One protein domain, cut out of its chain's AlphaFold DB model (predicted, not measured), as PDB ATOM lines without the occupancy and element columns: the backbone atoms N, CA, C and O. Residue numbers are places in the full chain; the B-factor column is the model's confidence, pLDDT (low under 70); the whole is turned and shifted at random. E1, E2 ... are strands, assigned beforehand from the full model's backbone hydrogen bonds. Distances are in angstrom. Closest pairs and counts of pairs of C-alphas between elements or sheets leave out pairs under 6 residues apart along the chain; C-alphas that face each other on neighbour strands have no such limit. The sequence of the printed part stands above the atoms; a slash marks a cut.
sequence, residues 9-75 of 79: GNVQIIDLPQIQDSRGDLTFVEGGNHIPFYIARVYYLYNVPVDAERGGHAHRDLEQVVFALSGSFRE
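AT A GLANCE: This is residues 9 to 75 of the 79 residues of the protein "FdtA domain-containing protein" of Planktomarina temperata RCA23 (UniProt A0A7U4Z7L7). With little regular structure, this is a small two-stranded hairpin, E1 and E2, at one end of a body of unnamed chain in which residues 39 to 67 wind in a wide loop. The hairpin's tip, residues 20 to 25, sticks out. The 67 printed residues have no named helix and two strands, E1 then E2, antiparallel; the class is all strand, with only 8 residues in named elements. The whole is loose, with a radius of gyration of the C-alphas of 14.3 A, and spans 41 by 31 by 20 A.

IN THESE COORDINATES: Start at Gly 9, C-alpha (-8.813, 29.647, 27.604). Find C-alpha 18 at (16.500, 37.063, 33.496); from there E1, residues 18 to 21, runs 10.0 A. E2, residues 24 to 27, runs 10.4 A to C-alpha 27 at (15.185, 32.968, 35.705).

HOW THE PARTS SIT: E1 and E2 form a hairpin with a tight link, their directions 159 degrees apart. Look at N 19 and O 26, 2.8 A apart, within hydrogen-bond range.

THE WHOLE: The C-alphas of Ser 22 and Arg 60 are the two farthest apart, 43.3 A. Residues 28 to 75 hold no named element. The printed part has no cut; residue 9 is under pLDDT 70.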
ATOM      1  N   GLY A   9     -10.068  29.776  26.862       62.19
ATOM      2  CA  GLY A   9      -8.813  29.647  27.604       62.19
ATOM      3  C   GLY A   9      -7.850  30.751  27.171       62.19
ATOM      4  O   GLY A   9      -7.490  30.844  25.997       62.19
ATOM      5  N   ASN A  10      -7.515  31.657  28.090       76.81
ATOM      6  CA  ASN A  10      -6.692  32.813  27.772       76.81
ATOM      7  C   ASN A  10      -5.225  32.376  27.776       76.81
ATOM      8  O   ASN A  10      -4.634  32.168  28.834       76.81
ATOM      9  N   VAL A  11      -4.654  32.179  26.585       86.38
ATOM     10  CA  VAL A  11      -3.237  31.837  26.429       86.38
ATOM     11  C   VAL A  11      -2.444  33.112  26.202       86.38
ATOM     12  O   VAL A  11      -2.578  33.763  25.163       86.38
ATOM     13  N   GLN A  12      -1.560  33.411  27.144       88.88
ATOM     14  CA  GLN A  12      -0.663  34.558  27.102       88.88
ATOM     15  C   GLN A  12       0.797  34.110  27.120       88.88
ATOM     16  O   GLN A  12       1.140  33.086  27.710       88.88
ATOM     17  N   ILE A  13       1.650  34.887  26.455       91.19
ATOM     18  CA  ILE A  13       3.098  34.792  26.639       91.19
ATOM     19  C   ILE A  13       3.439  35.580  27.901       91.19
ATOM     20  O   ILE A  13       2.909  36.670  28.103       91.19
ATOM     21  N   ILE A  14       4.287  35.005  28.750       91.81
ATOM     22  CA  ILE A  14       4.719  35.616  30.005       91.81
ATOM     23  C   ILE A  14       6.206  35.905  29.880       91.81
ATOM     24  O   ILE A  14       7.005  34.981  29.727       91.81
ATOM     25  N   ASP A  15       6.559  37.182  29.960       93.12
ATOM     26  CA  ASP A  15       7.948  37.605  30.073       93.12
ATOM     27  C   ASP A  15       8.400  37.443  31.526       93.12
ATOM     28  O   ASP A  15       7.756  37.929  32.458       93.12
ATOM     29  N   LEU A  16       9.508  36.733  31.723       95.19
ATOM     30  CA  LEU A  16      10.075  36.472  33.040       95.19
ATOM     31  C   LEU A  16      11.407  37.201  33.216       95.19
ATOM     32  O   LEU A  16      12.133  37.401  32.240       95.19
ATOM     33  N   PRO A  17      11.767  37.571  34.457       96.06
ATOM     34  CA  PRO A  17      13.058  38.181  34.722       96.06
ATOM     35  C   PRO A  17      14.201  37.221  34.369       96.06
ATOM     36  O   PRO A  17      14.155  36.024  34.669       96.06
ATOM     37  N   GLN A  18      15.256  37.770  33.773       96.06
ATOM     38  CA  GLN A  18      16.500  37.063  33.496       96.06
ATOM     39  C   GLN A  18      17.652  37.828  34.144       96.06
ATOM     40  O   GLN A  18      17.879  39.004  33.870       96.06
ATOM     41  N   ILE A  19      18.362  37.153  35.037       97.69
ATOM     42  CA  ILE A  19      19.554  37.659  35.708       97.69
ATOM     43  C   ILE A  19      20.737  36.955  35.058       97.69
ATOM     44  O   ILE A  19      20.817  35.730  35.108       97.69
ATOM     45  N   GLN A  20      21.636  37.718  34.441       98.12
ATOM     46  CA  GLN A  20      22.773  37.177  33.698       98.12
ATOM     47  C   GLN A  20      24.082  37.611  34.350       98.12
ATOM     48  O   GLN A  20      24.282  38.796  34.627       98.12
ATOM     49  N   ASP A  21      24.986  36.661  34.575       97.44
ATOM     50  CA  ASP A  21      26.361  36.938  34.983       97.44
ATOM     51  C   ASP A  21      27.352  35.911  34.406       97.44
ATOM     52  O   ASP A  21      27.000  35.062  33.591       97.44
ATOM     53  N   SER A  22      28.629  35.996  34.797       97.94
ATOM     54  CA  SER A  22      29.689  35.118  34.279       97.94
ATOM     55  C   SER A  22      29.498  33.627  34.587       97.94
ATOM     56  O   SER A  22      30.200  32.797  34.010       97.94
ATOM     57  N   ARG A  23      28.575  33.269  35.484       97.50
ATOM     58  CA  ARG A  23      28.229  31.891  35.856       97.50
ATOM     59  C   ARG A  23      27.081  31.338  35.009       97.50
ATOM     60  O   ARG A  23      26.861  30.129  35.038       97.50
ATOM     61  N   GLY A  24      26.372  32.198  34.277       96.81
ATOM     62  CA  GLY A  24      25.239  31.849  33.426       96.81
ATOM     63  C   GLY A  24      23.996  32.693  33.704       96.81
ATOM     64  O   GLY A  24      24.074  33.786  34.269       96.81
ATOM     65  N   ASP A  25      22.849  32.143  33.307       96.38
ATOM     66  CA  ASP A  25      21.553  32.811  33.359       96.38
ATOM     67  C   ASP A  25      20.650  32.192  34.430       96.38
ATOM     68  O   ASP A  25      20.554  30.970  34.562       96.38
ATOM     69  N   LEU A  26      19.950  33.049  35.169       96.62
ATOM     70  CA  LEU A  26      18.957  32.674  36.164       96.62
ATOM     71  C   LEU A  26      17.621  33.345  35.846       96.62
ATOM     72  O   LEU A  26      17.516  34.570  35.820       96.62
ATOM     73  N   THR A  27      16.582  32.528  35.714       96.38
ATOM     74  CA  THR A  27      15.185  32.968  35.705       96.38
ATOM     75  C   THR A  27      14.467  32.316  36.873       96.38
ATOM     76  O   THR A  27      14.667  31.136  37.163       96.38
ATOM     77  N   PHE A  28      13.630  33.091  37.556       95.81
ATOM     78  CA  PHE A  28      12.831  32.635  38.686       95.81
ATOM     79  C   PHE A  28      11.360  32.984  38.463       95.81
ATOM     80  O   PHE A  28      11.032  33.892  37.701       95.81
ATOM     81  N   VAL A  29      10.473  32.228  39.110       97.00
ATOM     82  CA  VAL A  29       9.022  32.390  38.997       97.00
ATOM     83  C   VAL A  29       8.418  32.295  40.385       97.00
ATOM     84  O   VAL A  29       8.731  31.387  41.151       97.00
ATOM     85  N   GLU A  30       7.522  33.223  40.690       97.12
ATOM     86  CA  GLU A  30       6.834  33.299  41.976       97.12
ATOM     87  C   GLU A  30       5.332  33.365  41.718       97.12
ATOM     88  O   GLU A  30       4.864  34.205  40.941       97.12
ATOM     89  N   GLY A  31       4.585  32.466  42.361       96.25
ATOM     90  CA  GLY A  31       3.127  32.436  42.271       96.25
ATOM     91  C   GLY A  31       2.500  33.684  42.891       96.25
ATOM     92  O   GLY A  31       2.920  34.117  43.960       96.25
ATOM     93  N   GLY A  32       1.509  34.263  42.215       94.62
ATOM     94  CA  GLY A  32       0.863  35.513  42.622       94.62
ATOM     95  C   GLY A  32       1.693  36.783  42.378       94.62
ATOM     96  O   GLY A  32       1.227  37.865  42.721       94.62
ATOM     97  N   ASN A  33       2.893  36.667  41.797       95.69
ATOM     98  CA  ASN A  33       3.731  37.800  41.386       95.69
ATOM     99  C   ASN A  33       3.973  37.777  39.867       95.69
ATOM    100  O   ASN A  33       3.428  38.596  39.135       95.69
ATOM    101  N   HIS A  34       4.727  36.786  39.379       95.81
ATOM    102  CA  HIS A  34       5.047  36.648  37.950       95.81
ATOM    103  C   HIS A  34       3.942  35.937  37.159       95.81
ATOM    104  O   HIS A  34       3.796  36.134  35.957       95.81
ATOM    105  N   ILE A  35       3.179  35.082  37.839       95.00
ATOM    106  CA  ILE A  35       2.049  34.331  37.285       95.00
ATOM    107  C   ILE A  35       0.807  34.588  38.154       95.00
ATOM    108  O   ILE A  35       0.951  34.730  39.373       95.00
ATOM    109  N   PRO A  36      -0.410  34.625  37.579       93.12
ATOM    110  CA  PRO A  36      -1.618  35.076  38.282       93.12
ATOM    111  C   PRO A  36      -2.217  34.041  39.253       93.12
ATOM    112  O   PRO A  36      -3.321  34.236  39.749       93.12
ATOM    113  N   PHE A  37      -1.496  32.958  39.553       94.44
ATOM    114  CA  PHE A  37      -1.943  31.870  40.424       94.44
ATOM    115  C   PHE A  37      -0.830  31.405  41.369       94.44
ATOM    116  O   PHE A  37       0.362  31.618  41.131       94.44
ATOM    117  N   TYR A  38      -1.215  30.735  42.456       97.06
ATOM    118  CA  TYR A  38      -0.270  30.117  43.386       97.06
ATOM    119  C   TYR A  38       0.218  28.764  42.859       97.06
ATOM    120  O   TYR A  38      -0.561  27.943  42.376       97.06
ATOM    121  N   ILE A  39       1.520  28.504  42.989       96.94
ATOM    122  CA  ILE A  39       2.125  27.250  42.533       96.94
ATOM    123  C   ILE A  39       1.796  26.145  43.539       96.94
ATOM    124  O   ILE A  39       2.412  26.048  44.597       96.94
ATOM    125  N   ALA A  40       0.838  25.285  43.193       97.88
ATOM    126  CA  ALA A  40       0.515  24.092  43.978       97.88
ATOM    127  C   ALA A  40       1.330  22.855  43.555       97.88
ATOM    128  O   ALA A  40       1.454  21.898  44.319       97.88
ATOM    129  N   ARG A  41       1.862  22.839  42.325       97.94
ATOM    130  CA  ARG A  41       2.589  21.698  41.757       97.94
ATOM    131  C   ARG A  41       3.564  22.138  40.670       97.94
ATOM    132  O   ARG A  41       3.224  22.973  39.841       97.94
ATOM    133  N   VAL A  42       4.726  21.487  40.632       97.56
ATOM    134  CA  VAL A  42       5.708  21.567  39.542       97.56
ATOM    135  C   VAL A  42       5.995  20.150  39.051       97.56
ATOM    136  O   VAL A  42       6.137  19.231  39.858       97.56
ATOM    137  N   TYR A  43       6.045  19.959  37.737       96.94
ATOM    138  CA  TYR A  43       6.416  18.692  37.115       96.94
ATOM    139  C   TYR A  43       7.211  18.947  35.837       96.94
ATOM    140  O   TYR A  43       7.103  20.010  35.229       96.94
ATOM    141  N   TYR A  44       7.994  17.951  35.432       95.50
ATOM    142  CA  TYR A  44       8.834  18.018  34.245       95.50
ATOM    143  C   TYR A  44       8.585  16.801  33.374       95.50
ATOM    144  O   TYR A  44       8.491  15.675  33.867       95.50
ATOM    145  N   LEU A  45       8.508  17.036  32.071       92.69
ATOM    146  CA  LEU A  45       8.549  15.981  31.075       92.69
ATOM    147  C   LEU A  45       9.968  15.925  30.519       92.69
ATOM    148  O   LEU A  45      10.528  16.941  30.120       92.69
ATOM    149  N   TYR A  46      10.552  14.735  30.523       93.19
ATOM    150  CA  TYR A  46      11.911  14.489  30.057       93.19
ATOM    151  C   TYR A  46      11.956  13.185  29.260       93.19
ATOM    152  O   TYR A  46      11.079  12.333  29.411       93.19
ATOM    153  N   ASN A  47      12.961  13.046  28.390       91.38
ATOM    154  CA  ASN A  47      13.104  11.920  27.455       91.38
ATOM    155  C   ASN A  47      11.835  11.657  26.622       91.38
ATOM    156  O   ASN A  47      11.466  10.509  26.370       91.38
ATOM    157  N   VAL A  48      11.151  12.728  26.210       90.50
ATOM    158  CA  VAL A  48      10.016  12.637  25.289       90.50
ATOM    159  C   VAL A  48      10.567  12.318  23.894       90.50
ATOM    160  O   VAL A  48      11.441  13.050  23.427       90.50
ATOM    161  N   PRO A  49      10.115  11.234  23.236       91.81
ATOM    162  CA  PRO A  49      10.567  10.905  21.891       91.81
ATOM    163  C   PRO A  49      10.303  12.045  20.904       91.81
ATOM    164  O   PRO A  49       9.295  12.745  21.013       91.81
ATOM    165  N   VAL A  50      11.194  12.189  19.923       81.31
ATOM    166  CA  VAL A  50      10.961  13.060  18.764       81.31
ATOM    167  C   VAL A  50       9.684  12.569  18.071       81.31
ATOM    168  O   VAL A  50       9.501  11.363  17.924       81.31
ATOM    169  N   ASP A  51       8.784  13.494  17.738       86.31
ATOM    170  CA  ASP A  51       7.451  13.248  17.154       86.31
ATOM    171  C   ASP A  51       6.388  12.645  18.092       86.31
ATOM    172  O   ASP A  51       5.301  12.274  17.648       86.31
ATOM    173  N   ALA A  52       6.645  12.570  19.400       88.19
ATOM    174  CA  ALA A  52       5.592  12.206  20.343       88.19
ATOM    175  C   ALA A  52       4.574  13.348  20.505       88.19
ATOM    176  O   ALA A  52       4.925  14.457  20.908       88.19
ATOM    177  N   GLU A  53       3.295  13.044  20.287       87.56
ATOM    178  CA  GLU A  53       2.183  13.938  20.616       87.56
ATOM    179  C   GLU A  53       1.622  13.628  22.011       87.56
ATOM    180  O   GLU A  53       1.510  12.472  22.433       87.56
ATOM    181  N   ARG A  54       1.265  14.679  22.751       85.12
ATOM    182  CA  ARG A  54       0.595  14.606  24.056       85.12
ATOM    183  C   ARG A  54      -0.505  15.662  24.095       85.12
ATOM    184  O   ARG A  54      -0.368  16.705  23.470       85.12
ATOM    185  N   GLY A  55      -1.583  15.391  24.827       84.56
ATOM    186  CA  GLY A  55      -2.730  16.299  24.921       84.56
ATOM    187  C   GLY A  55      -4.052  15.560  24.741       84.56
ATOM    188  O   GLY A  55      -4.238  14.488  25.319       84.56
ATOM    189  N   GLY A  56      -4.977  16.150  23.980       83.94
ATOM    190  CA  GLY A  56      -6.301  15.575  23.704       83.94
ATOM    191  C   GLY A  56      -7.272  15.628  24.888       83.94
ATOM    192  O   GLY A  56      -8.227  14.858  24.939       83.94
ATOM    193  N   HIS A  57      -7.009  16.500  25.861       85.75
ATOM    194  CA  HIS A  57      -7.861  16.716  27.022       85.75
ATOM    195  C   HIS A  57      -7.872  18.195  27.405       85.75
ATOM    196  O   HIS A  57      -6.892  18.903  27.191       85.75
ATOM    197  N   ALA A  58      -8.973  18.628  28.010       87.31
ATOM    198  CA  ALA A  58      -9.127  19.966  28.558       87.31
ATOM    199  C   ALA A  58      -9.172  19.905  30.086       87.31
ATOM    200  O   ALA A  58      -9.620  18.919  30.684       87.31
ATOM    201  N   HIS A  59      -8.741  20.985  30.723       87.44
ATOM    202  CA  HIS A  59      -8.883  21.157  32.159       87.44
ATOM    203  C   HIS A  59     -10.011  22.136  32.475       87.44
ATOM    204  O   HIS A  59     -10.221  23.099  31.746       87.44
ATOM    205  N   ARG A  60     -10.734  21.879  33.573       87.44
ATOM    206  CA  ARG A  60     -11.813  22.759  34.046       87.44
ATOM    207  C   ARG A  60     -11.268  23.937  34.854       87.44
ATOM    208  O   ARG A  60     -11.508  25.074  34.482       87.44
ATOM    209  N   ASP A  61     -10.480  23.639  35.889       90.62
ATOM    210  CA  ASP A  61     -10.039  24.636  36.882       90.62
ATOM    211  C   ASP A  61      -8.510  24.819  36.928       90.62
ATOM    212  O   ASP A  61      -7.989  25.526  37.784       90.62
ATOM    213  N   LEU A  62      -7.758  24.120  36.068       92.12
ATOM    214  CA  LEU A  62      -6.296  24.122  36.132       92.12
ATOM    215  C   LEU A  62      -5.711  25.277  35.319       92.12
ATOM    216  O   LEU A  62      -5.808  25.285  34.094       92.12
ATOM    217  N   GLU A  63      -5.010  26.171  36.005       93.06
ATOM    218  CA  GLU A  63      -4.121  27.158  35.397       93.06
ATOM    219  C   GLU A  63      -2.696  26.601  35.297       93.06
ATOM    220  O   GLU A  63      -2.207  25.919  36.203       93.06
ATOM    221  N   GLN A  64      -2.033  26.851  34.166       93.75
ATOM    222  CA  GLN A  64      -0.716  26.293  33.864       93.75
ATOM    223  C   GLN A  64       0.183  27.342  33.221       93.75
ATOM    224  O   GLN A  64      -0.263  28.148  32.409       93.75
ATOM    225  N   VAL A  65       1.474  27.259  33.530       93.94
ATOM    226  CA  VAL A  65       2.542  27.888  32.753       93.94
ATOM    227  C   VAL A  65       3.488  26.782  32.295       93.94
ATOM    228  O   VAL A  65       3.824  25.890  33.076       93.94
ATOM    229  N   VAL A  66       3.878  26.805  31.021       94.12
ATOM    230  CA  VAL A  66       4.690  25.749  30.403       94.12
ATOM    231  C   VAL A  66       6.014  26.339  29.938       94.12
ATOM    232  O   VAL A  66       6.042  27.384  29.292       94.12
ATOM    233  N   PHE A  67       7.113  25.649  30.251       93.62
ATOM    234  CA  PHE A  67       8.471  26.068  29.909       93.62
ATOM    235  C   PHE A  67       9.167  25.017  29.048       93.62
ATOM    236  O   PHE A  67       9.211  23.840  29.407       93.62
ATOM    237  N   ALA A  68       9.787  25.454  27.953       93.88
ATOM    238  CA  ALA A  68      10.773  24.653  27.235       93.88
ATOM    239  C   ALA A  68      12.132  24.814  27.929       93.88
ATOM    240  O   ALA A  68      12.916  25.686  27.572       93.88
ATOM    241  N   LEU A  69      12.401  23.998  28.954       91.12
ATOM    242  CA  LEU A  69      13.667  24.072  29.704       91.12
ATOM    243  C   LEU A  69      14.897  23.772  28.837       91.12
ATOM    244  O   LEU A  69      15.990  24.252  29.115       91.12
ATOM    245  N   SER A  70      14.722  22.946  27.807       90.44
ATOM    246  CA  SER A  70      15.716  22.676  26.775       90.44
ATOM    247  C   SER A  70      15.001  22.236  25.499       90.44
ATOM    248  O   SER A  70      14.001  21.518  25.564       90.44
ATOM    249  N   GLY A  71      15.506  22.670  24.345       91.31
ATOM    250  CA  GLY A  71      14.879  22.422  23.047       91.31
ATOM    251  C   GLY A  71      13.621  23.263  22.820       91.31
ATOM    252  O   GLY A  71      13.535  24.409  23.257       91.31
ATOM    253  N   SER A  72      12.656  22.706  22.092       91.88
ATOM    254  CA  SER A  72      11.395  23.370  21.763       91.88
ATOM    255  C   SER A  72      10.266  22.357  21.579       91.88
ATOM    256  O   SER A  72      10.501  21.173  21.341       91.88
ATOM    257  N   PHE A  73       9.029  22.830  21.697       91.19
ATOM    258  CA  PHE A  73       7.817  22.067  21.412       91.19
ATOM    259  C   PHE A  73       6.760  22.995  20.804       91.19
ATOM    260  O   PHE A  73       6.914  24.219  20.799       91.19
ATOM    261  N   ARG A  74       5.684  22.408  20.275       89.25
ATOM    262  CA  ARG A  74       4.521  23.136  19.764       89.25
ATOM    263  C   ARG A  74       3.286  22.720  20.552       89.25
ATOM    264  O   ARG A  74       3.030  21.533  20.694       89.25
ATOM    265  N   GLU A  75       2.530  23.709  21.006       82.44
ATOM    266  CA  GLU A  75       1.224  23.528  21.644       82.44
ATOM    267  C   GLU A  75       0.127  23.963  20.670       82.44
ATOM    268  O   GLU A  75       0.185  25.070  20.122       82.44
TER     269      GLU A  75